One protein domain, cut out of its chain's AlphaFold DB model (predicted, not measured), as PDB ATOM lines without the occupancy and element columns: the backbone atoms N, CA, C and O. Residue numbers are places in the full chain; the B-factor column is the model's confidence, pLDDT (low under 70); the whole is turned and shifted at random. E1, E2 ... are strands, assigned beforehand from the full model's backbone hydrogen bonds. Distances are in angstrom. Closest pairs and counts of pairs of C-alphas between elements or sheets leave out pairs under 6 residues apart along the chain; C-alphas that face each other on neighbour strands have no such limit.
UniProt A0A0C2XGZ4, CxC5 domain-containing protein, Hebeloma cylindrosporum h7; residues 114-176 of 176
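AT A GLANCE: This is residues 114 to 176 of the 176 residues of the protein "CxC5 domain-containing protein" of Hebeloma cylindrosporum h7 (UniProt A0A0C2XGZ4). Look for a long, strongly twisted hairpin of two strands, E2 and E3, with two short strands, E1 and E4, set one after the other along the free side of E3. A long loop, residues 118 to 136, links E1 to E2, and a tail without a named element follows E4. The printed part has 63 residues with no named helix and four named strands, E1 E2 E3 E4 along the chain, in a mixed, branched sheet; the class is all strand, though under half of the residues, 27, are in named elements. The whole is loose, with a radius of gyration of the C-alphas of 13.6 A, and only just elongated, spanning 42 by 21 by 15 A.

HOW THE PARTS SIT: Begin at E3, residues 152 to 162, which has three neighbours. On one side of it find E2, residues 137 to 146, its antiparallel hairpin partner; N 143 and O 155 are 2.8 A apart, within hydrogen-bond range. On the other side, E1, residues 115 to 117, is parallel to E3, with N 117 and O 156 at 2.7 A. On that same side E4, residues 167 to 169, forms an antiparallel hairpin with E3; N 169 and O 160 are 2.9 A apart. E1 and E4 are apart.

IN THESE COORDINATES: Find C-alpha 115 at (25.055, -23.819, -30.295), where E1 begins. E2 is 27.3 A long and bends by 57 degrees at Lys 142. From C-alpha 152 at (19.853, -15.636, -35.042), E3 runs 31.7 A to C-alpha 162 at (44.461, -24.323, -17.065). E1 measures 6.6 A and E4 6.3 A.

THE WHOLE: The two C-alphas farthest apart, those of Asp 130 and Ser 149, are 42.2 A from each other. The printed part has no cut; the link E1 to E2 is long, the other two tight. Look at residues 165 to 176 for pLDDT under 70.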
ATOM      1  N   ALA A 114      21.326 -24.606 -28.521       95.06
ATOM      2  CA  ALA A 114      21.607 -25.430 -29.700       95.06
ATOM      3  C   ALA A 114      23.047 -25.262 -30.219       95.06
ATOM      4  O   ALA A 114      23.554 -26.111 -30.944       95.06
ATOM      5  N   VAL A 115      23.693 -24.142 -29.879       93.31
ATOM      6  CA  VAL A 115      25.055 -23.819 -30.295       93.31
ATOM      7  C   VAL A 115      25.897 -23.486 -29.069       93.31
ATOM      8  O   VAL A 115      25.601 -22.536 -28.348       93.31
ATOM      9  N   SER A 116      26.984 -24.226 -28.873       91.88
ATOM     10  CA  SER A 116      27.997 -23.945 -27.855       91.88
ATOM     11  C   SER A 116      29.367 -23.851 -28.526       91.88
ATOM     12  O   SER A 116      29.805 -24.760 -29.229       91.88
ATOM     13  N   ILE A 117      30.052 -22.727 -28.335       92.56
ATOM     14  CA  ILE A 117      31.381 -22.455 -28.879       92.56
ATOM     15  C   ILE A 117      32.402 -22.846 -27.815       92.56
ATOM     16  O   ILE A 117      32.610 -22.121 -26.845       92.56
ATOM     17  N   TYR A 118      33.047 -23.987 -28.020       91.00
ATOM     18  CA  TYR A 118      34.144 -24.466 -27.184       91.00
ATOM     19  C   TYR A 118      35.505 -24.211 -27.852       91.00
ATOM     20  O   TYR A 118      35.566 -24.055 -29.081       91.00
ATOM     21  N   PRO A 119      36.612 -24.194 -27.086       89.69
ATOM     22  CA  PRO A 119      37.952 -24.337 -27.648       89.69
ATOM     23  C   PRO A 119      38.066 -25.644 -28.457       89.69
ATOM     24  O   PRO A 119      37.278 -26.565 -28.239       89.69
ATOM     25  N   PRO A 120      39.000 -25.744 -29.415       85.94
ATOM     26  CA  PRO A 120      39.154 -26.955 -30.222       85.94
ATOM     27  C   PRO A 120      39.493 -28.177 -29.360       85.94
ATOM     28  O   PRO A 120      38.888 -29.229 -29.547       85.94
ATOM     29  N   ASP A 121      40.345 -28.002 -28.354       84.75
ATOM     30  CA  ASP A 121      40.816 -29.064 -27.471       84.75
ATOM     31  C   ASP A 121      40.246 -28.917 -26.057       84.75
ATOM     32  O   ASP A 121      40.080 -27.804 -25.550       84.75
ATOM     33  N   ASP A 122      39.994 -30.051 -25.401       84.62
ATOM     34  CA  ASP A 122      39.562 -30.092 -23.995       84.62
ATOM     35  C   ASP A 122      40.757 -30.032 -23.022       84.62
ATOM     36  O   ASP A 122      40.578 -29.902 -21.813       84.62
ATOM     37  N   GLY A 123      41.986 -30.123 -23.543       85.38
ATOM     38  CA  GLY A 123      43.244 -30.024 -22.802       85.38
ATOM     39  C   GLY A 123      43.924 -28.658 -22.936       85.38
ATOM     40  O   GLY A 123      43.437 -27.739 -23.597       85.38
ATOM     41  N   CYS A 124      45.091 -28.513 -22.305       85.00
ATOM     42  CA  CYS A 124      45.916 -27.325 -22.494       85.00
ATOM     43  C   CYS A 124      46.616 -27.385 -23.865       85.00
ATOM     44  O   CYS A 124      47.384 -28.316 -24.093       85.00
ATOM     45  N   PRO A 125      46.447 -26.391 -24.756       83.31
ATOM     46  CA  PRO A 125      47.098 -26.403 -26.071       83.31
ATOM     47  C   PRO A 125      48.603 -26.087 -26.002       83.31
ATOM     48  O   PRO A 125      49.307 -26.152 -27.006       83.31
ATOM     49  N   ASN A 126      49.115 -25.681 -24.834       83.56
ATOM     50  CA  ASN A 126      50.535 -25.409 -24.654       83.56
ATOM     51  C   ASN A 126      51.307 -26.732 -24.540       83.56
ATOM     52  O   ASN A 126      51.185 -27.423 -23.533       83.56
ATOM     53  N   LEU A 127      52.153 -27.035 -25.529       82.50
ATOM     54  CA  LEU A 127      52.976 -28.251 -25.566       82.50
ATOM     55  C   LEU A 127      53.949 -28.377 -24.379       82.50
ATOM     56  O   LEU A 127      54.387 -29.475 -24.062       82.50
ATOM     57  N   SER A 128      54.281 -27.270 -23.708       84.38
ATOM     58  CA  SER A 128      55.117 -27.244 -22.496       84.38
ATOM     59  C   SER A 128      54.300 -27.297 -21.199       84.38
ATOM     60  O   SER A 128      54.759 -26.848 -20.144       84.38
ATOM     61  N   CYS A 129      53.039 -27.726 -21.275       83.81
ATOM     62  CA  CYS A 129      52.168 -27.903 -20.127       83.81
ATOM     63  C   CYS A 129      52.116 -29.375 -19.722       83.81
ATOM     64  O   CYS A 129      51.621 -30.211 -20.469       83.81
ATOM     65  N   ASP A 130      52.519 -29.664 -18.487       85.62
ATOM     66  CA  ASP A 130      52.518 -31.033 -17.954       85.62
ATOM     67  C   ASP A 130      51.114 -31.518 -17.546       85.62
ATOM     68  O   ASP A 130      50.927 -32.675 -17.178       85.62
ATOM     69  N   ASN A 131      50.103 -30.642 -17.608       82.38
ATOM     70  CA  ASN A 131      48.720 -31.022 -17.343       82.38
ATOM     71  C   ASN A 131      48.128 -31.783 -18.538       82.38
ATOM     72  O   ASN A 131      47.707 -31.170 -19.517       82.38
ATOM     73  N   GLN A 132      48.077 -33.108 -18.410       81.38
ATOM     74  CA  GLN A 132      47.486 -34.035 -19.384       81.38
ATOM     75  C   GLN A 132      45.995 -34.314 -19.124       81.38
ATOM     76  O   GLN A 132      45.367 -35.081 -19.847       81.38
ATOM     77  N   ILE A 133      45.424 -33.722 -18.073       86.12
ATOM     78  CA  ILE A 133      44.041 -33.958 -17.657       86.12
ATOM     79  C   ILE A 133      43.107 -32.973 -18.388       86.12
ATOM     80  O   ILE A 133      43.464 -31.794 -18.515       86.12
ATOM     81  N   PRO A 134      41.900 -33.400 -18.824       88.00
ATOM     82  CA  PRO A 134      40.896 -32.494 -19.377       88.00
ATOM     83  C   PRO A 134      40.606 -31.301 -18.458       88.00
ATOM     84  O   PRO A 134      40.454 -31.436 -17.242       88.00
ATOM     85  N   LEU A 135      40.512 -30.106 -19.036       90.62
ATOM     86  CA  LEU A 135      40.287 -28.867 -18.302       90.62
ATOM     87  C   LEU A 135      38.822 -28.760 -17.864       90.62
ATOM     88  O   LEU A 135      37.913 -28.623 -18.679       90.62
ATOM     89  N   LYS A 136      38.601 -28.771 -16.546       89.44
ATOM     90  CA  LYS A 136      37.259 -28.767 -15.934       89.44
ATOM     91  C   LYS A 136      36.771 -27.428 -15.416       89.44
ATOM     92  O   LYS A 136      35.593 -27.269 -15.120       89.44
ATOM     93  N   LYS A 137      37.651 -26.439 -15.301       83.56
ATOM     94  CA  LYS A 137      37.224 -25.099 -14.911       83.56
ATOM     95  C   LYS A 137      36.840 -24.319 -16.159       83.56
ATOM     96  O   LYS A 137      37.706 -24.005 -16.974       83.56
ATOM     97  N   GLU A 138      35.556 -24.002 -16.283       84.44
ATOM     98  CA  GLU A 138      35.020 -23.244 -17.409       84.44
ATOM     99  C   GLU A 138      34.513 -21.854 -17.011       84.44
ATOM    100  O   GLU A 138      34.096 -21.600 -15.881       84.44
ATOM    101  N   TYR A 139      34.543 -20.948 -17.981       88.00
ATOM    102  CA  TYR A 139      33.900 -19.647 -17.933       88.00
ATOM    103  C   TYR A 139      32.996 -19.524 -19.153       88.00
ATOM    104  O   TYR A 139      33.477 -19.556 -20.286       88.00
ATOM    105  N   ARG A 140      31.691 -19.361 -18.928       90.94
ATOM    106  CA  ARG A 140      30.705 -19.189 -20.000       90.94
ATOM    107  C   ARG A 140      30.332 -17.721 -20.160       90.94
ATOM    108  O   ARG A 140      30.022 -17.033 -19.188       90.94
ATOM    109  N   LYS A 141      30.329 -17.239 -21.402       93.06
ATOM    110  CA  LYS A 141      29.806 -15.920 -21.778       93.06
ATOM    111  C   LYS A 141      28.663 -16.087 -22.764       93.06
ATOM    112  O   LYS A 141      28.773 -16.874 -23.701       93.06
ATOM    113  N   LYS A 142      27.586 -15.328 -22.564       93.94
ATOM    114  CA  LYS A 142      26.475 -15.279 -23.520       93.94
ATOM    115  C   LYS A 142      26.998 -14.768 -24.858       93.94
ATOM    116  O   LYS A 142      27.732 -13.780 -24.904       93.94
ATOM    117  N   ALA A 143      26.609 -15.445 -25.921       94.00
ATOM    118  CA  ALA A 143      26.947 -15.111 -27.287       94.00
ATOM    119  C   ALA A 143      25.702 -15.234 -28.168       94.00
ATOM    120  O   ALA A 143      24.672 -15.785 -27.773       94.00
ATOM    121  N   VAL A 144      25.812 -14.695 -29.373       93.81
ATOM    122  CA  VAL A 144      24.799 -14.813 -30.414       93.81
ATOM    123  C   VAL A 144      25.511 -15.258 -31.681       93.81
ATOM    124  O   VAL A 144      26.546 -14.694 -32.039       93.81
ATOM    125  N   VAL A 145      24.973 -16.280 -32.337       92.25
ATOM    126  CA  VAL A 145      25.493 -16.813 -33.595       92.25
ATOM    127  C   VAL A 145      24.476 -16.552 -34.695       92.25
ATOM    128  O   VAL A 145      23.285 -16.818 -34.545       92.25
ATOM    129  N   TYR A 146      24.962 -16.027 -35.814       90.31
ATOM    130  CA  TYR A 146      24.167 -15.822 -37.017       90.31
ATOM    131  C   TYR A 146      24.310 -17.057 -37.898       90.31
ATOM    132  O   TYR A 146      25.374 -17.312 -38.461       90.31
ATOM    133  N   THR A 147      23.247 -17.849 -37.982       84.81
ATOM    134  CA  THR A 147      23.211 -19.055 -38.811       84.81
ATOM    135  C   THR A 147      22.543 -18.749 -40.150       84.81
ATOM    136  O   THR A 147      21.680 -17.876 -40.241       84.81
ATOM    137  N   ARG A 148      22.943 -19.461 -41.212       82.94
ATOM    138  CA  ARG A 148      22.375 -19.253 -42.555       82.94
ATOM    139  C   ARG A 148      20.925 -19.730 -42.674       82.94
ATOM    140  O   ARG A 148      20.165 -19.114 -43.407       82.94
ATOM    141  N   SER A 149      20.562 -20.817 -41.993       82.81
ATOM    142  CA  SER A 149      19.259 -21.485 -42.139       82.81
ATOM    143  C   SER A 149      18.309 -21.271 -40.961       82.81
ATOM    144  O   SER A 149      17.110 -21.170 -41.182       82.81
ATOM    145  N   ALA A 150      18.820 -21.165 -39.730       84.31
ATOM    146  CA  ALA A 150      18.010 -21.032 -38.512       84.31
ATOM    147  C   ALA A 150      17.992 -19.592 -37.959       84.31
ATOM    148  O   ALA A 150      17.538 -19.345 -36.843       84.31
ATOM    149  N   GLY A 151      18.521 -18.623 -38.712       89.12
ATOM    150  CA  GLY A 151      18.599 -17.225 -38.301       89.12
ATOM    151  C   GLY A 151      19.502 -16.995 -37.083       89.12
ATOM    152  O   GLY A 151      20.557 -17.618 -36.932       89.12
ATOM    153  N   VAL A 152      19.101 -16.051 -36.233       91.94
ATOM    154  CA  VAL A 152      19.853 -15.636 -35.042       91.94
ATOM    155  C   VAL A 152      19.612 -16.626 -33.906       91.94
ATOM    156  O   VAL A 152      18.474 -16.807 -33.481       91.94
ATOM    157  N   GLN A 153      20.684 -17.226 -33.390       93.88
ATOM    158  CA  GLN A 153      20.621 -18.237 -32.335       93.88
ATOM    159  C   GLN A 153      21.415 -17.796 -31.097       93.88
ATOM    160  O   GLN A 153      22.545 -17.314 -31.240       93.88
ATOM    161  N   PRO A 154      20.869 -17.947 -29.874       94.50
ATOM    162  CA  PRO A 154      21.660 -17.772 -28.668       94.50
ATOM    163  C   PRO A 154      22.696 -18.888 -28.567       94.50
ATOM    164  O   PRO A 154      22.448 -20.031 -28.953       94.50
ATOM    165  N   ALA A 155      23.853 -18.542 -28.024       94.94
ATOM    166  CA  ALA A 155      24.948 -19.473 -27.840       94.94
ATOM    167  C   ALA A 155      25.696 -19.197 -26.539       94.94
ATOM    168  O   ALA A 155      25.658 -18.092 -25.988       94.94
ATOM    169  N   TRP A 156      26.456 -20.190 -26.101       94.75
ATOM    170  CA  TRP A 156      27.494 -20.004 -25.099       94.75
ATOM    171  C   TRP A 156      28.862 -19.952 -25.759       94.75
ATOM    172  O   TRP A 156      29.186 -20.788 -26.592       94.75
ATOM    173  N   ASN A 157      29.676 -18.969 -25.386       93.31
ATOM    174  CA  ASN A 157      31.112 -19.004 -25.625       93.31
ATOM    175  C   ASN A 157      31.791 -19.493 -24.350       93.31
ATOM    176  O   ASN A 157      31.821 -18.777 -23.342       93.31
ATOM    177  N   THR A 158      32.290 -20.720 -24.401       91.69
ATOM    178  CA  THR A 158      32.929 -21.397 -23.284       91.69
ATOM    179  C   THR A 158      34.435 -21.244 -23.389       91.69
ATOM    180  O   THR A 158      35.046 -21.456 -24.434       91.69
ATOM    181  N   SER A 159      35.045 -20.846 -22.282       90.25
ATOM    182  CA  SER A 159      36.490 -20.716 -22.135       90.25
ATOM    183  C   SER A 159      36.972 -21.671 -21.056       90.25
ATOM    184  O   SER A 159      36.365 -21.729 -19.988       90.25
ATOM    185  N   LEU A 160      38.058 -22.397 -21.310       90.12
ATOM    186  CA  LEU A 160      38.616 -23.360 -20.360       90.12
ATOM    187  C   LEU A 160      39.842 -22.766 -19.662       90.12
ATOM    188  O   LEU A 160      40.622 -22.026 -20.263       90.12
ATOM    189  N   TYR A 161      40.002 -23.073 -18.377       87.44
ATOM    190  CA  TYR A 161      41.099 -22.581 -17.549       87.44
ATOM    191  C   TYR A 161      42.091 -23.693 -17.219       87.44
ATOM    192  O   TYR A 161      41.709 -24.739 -16.690       87.44
ATOM    193  N   CYS A 162      43.378 -23.428 -17.461       86.88
ATOM    194  CA  CYS A 162      44.461 -24.323 -17.065       86.88
ATOM    195  C   CYS A 162      45.166 -23.819 -15.791       86.88
ATOM    196  O   CYS A 162      45.768 -22.740 -15.818       86.88
ATOM    197  N   PRO A 163      45.148 -24.586 -14.683       80.69
ATOM    198  CA  PRO A 163      45.739 -24.155 -13.415       80.69
ATOM    199  C   PRO A 163      47.267 -24.066 -13.447       80.69
ATOM    200  O   PRO A 163      47.826 -23.212 -12.768       80.69
ATOM    201  N   SER A 164      47.948 -24.884 -14.253       75.56
ATOM    202  CA  SER A 164      49.419 -24.930 -14.294       75.56
ATOM    203  C   SER A 164      50.058 -23.685 -14.915       75.56
ATOM    204  O   SER A 164      51.233 -23.415 -14.675       75.56
ATOM    205  N   LYS A 165      49.311 -22.923 -15.726       66.06
ATOM    206  CA  LYS A 165      49.827 -21.742 -16.436       66.06
ATOM    207  C   LYS A 165      48.954 -20.486 -16.281       66.06
ATOM    208  O   LYS A 165      49.251 -19.489 -16.919       66.06
ATOM    209  N   TYR A 166      47.903 -20.510 -15.449       60.75
ATOM    210  CA  TYR A 166      46.980 -19.380 -15.217       60.75
ATOM    211  C   TYR A 166      46.428 -18.727 -16.503       60.75
ATOM    212  O   TYR A 166      46.176 -17.523 -16.543       60.75
ATOM    213  N   HIS A 167      46.223 -19.503 -17.571       61.53
ATOM    214  CA  HIS A 167      45.715 -18.991 -18.845       61.53
ATOM    215  C   HIS A 167      44.261 -19.410 -19.085       61.53
ATOM    216  O   HIS A 167      43.864 -20.547 -18.819       61.53
ATOM    217  N   LEU A 168      43.481 -18.454 -19.597       59.66
ATOM    218  CA  LEU A 168      42.129 -18.640 -20.117       59.66
ATOM    219  C   LEU A 168      42.214 -18.874 -21.624       59.66
ATOM    220  O   LEU A 168      42.771 -18.042 -22.346       59.66
ATOM    221  N   TYR A 169      41.657 -19.986 -22.089       61.81
ATOM    222  CA  TYR A 169      41.660 -20.355 -23.499       61.81
ATOM    223  C   TYR A 169      40.273 -20.159 -24.094       61.81
ATOM    224  O   TYR A 169      39.305 -20.771 -23.645       61.81
ATOM    225  N   ASN A 170      40.202 -19.321 -25.128       60.84
ATOM    226  CA  ASN A 170      38.966 -18.983 -25.823       60.84
ATOM    227  C   ASN A 170      39.119 -19.347 -27.296       60.84
ATOM    228  O   ASN A 170      40.184 -19.134 -27.883       60.84
ATOM    229  N   ASN A 171      38.034 -19.789 -27.924       52.75
ATOM    230  CA  ASN A 171      37.999 -19.867 -29.374       52.75
ATOM    231  C   ASN A 171      37.843 -18.440 -29.935       52.75
ATOM    232  O   ASN A 171      36.894 -17.732 -29.585       52.75
ATOM    233  N   LYS A 172      38.789 -17.977 -30.762       43.78
ATOM    234  CA  LYS A 172      38.605 -16.729 -31.516       43.78
ATOM    235  C   LYS A 172      37.808 -17.091 -32.770       43.78
ATOM    236  O   LYS A 172      38.347 -17.833 -33.591       43.78
ATOM    237  N   PRO A 173      36.565 -16.607 -32.948       43.94
ATOM    238  CA  PRO A 173      35.872 -16.819 -34.209       43.94
ATOM    239  C   PRO A 173      36.740 -16.233 -35.325       43.94
ATOM    240  O   PRO A 173      37.180 -15.084 -35.233       43.94
ATOM    241  N   LYS A 174      37.036 -17.036 -36.354       34.03
ATOM    242  CA  LYS A 174      37.614 -16.504 -37.587       34.03
ATOM    243  C   LYS A 174      36.615 -15.478 -38.121       34.03
ATOM    244  O   LYS A 174      35.449 -15.816 -38.319       34.03
ATOM    245  N   ALA A 175      37.059 -14.231 -38.263       31.83
ATOM    246  CA  ALA A 175      36.288 -13.228 -38.982       31.83
ATOM    247  C   ALA A 175      36.013 -13.752 -40.409       31.83
ATOM    248  O   ALA A 175      36.874 -14.465 -40.937       31.83
ATOM    249  N   PRO A 176      34.818 -13.483 -40.963       41.31
ATOM    250  CA  PRO A 176      34.408 -13.974 -42.276       41.31
ATOM    251  C   PRO A 176      35.344 -13.531 -43.402       41.31
ATOM    252  O   PRO A 176      35.934 -12.431 -43.287       41.31
TER     253      PRO A 176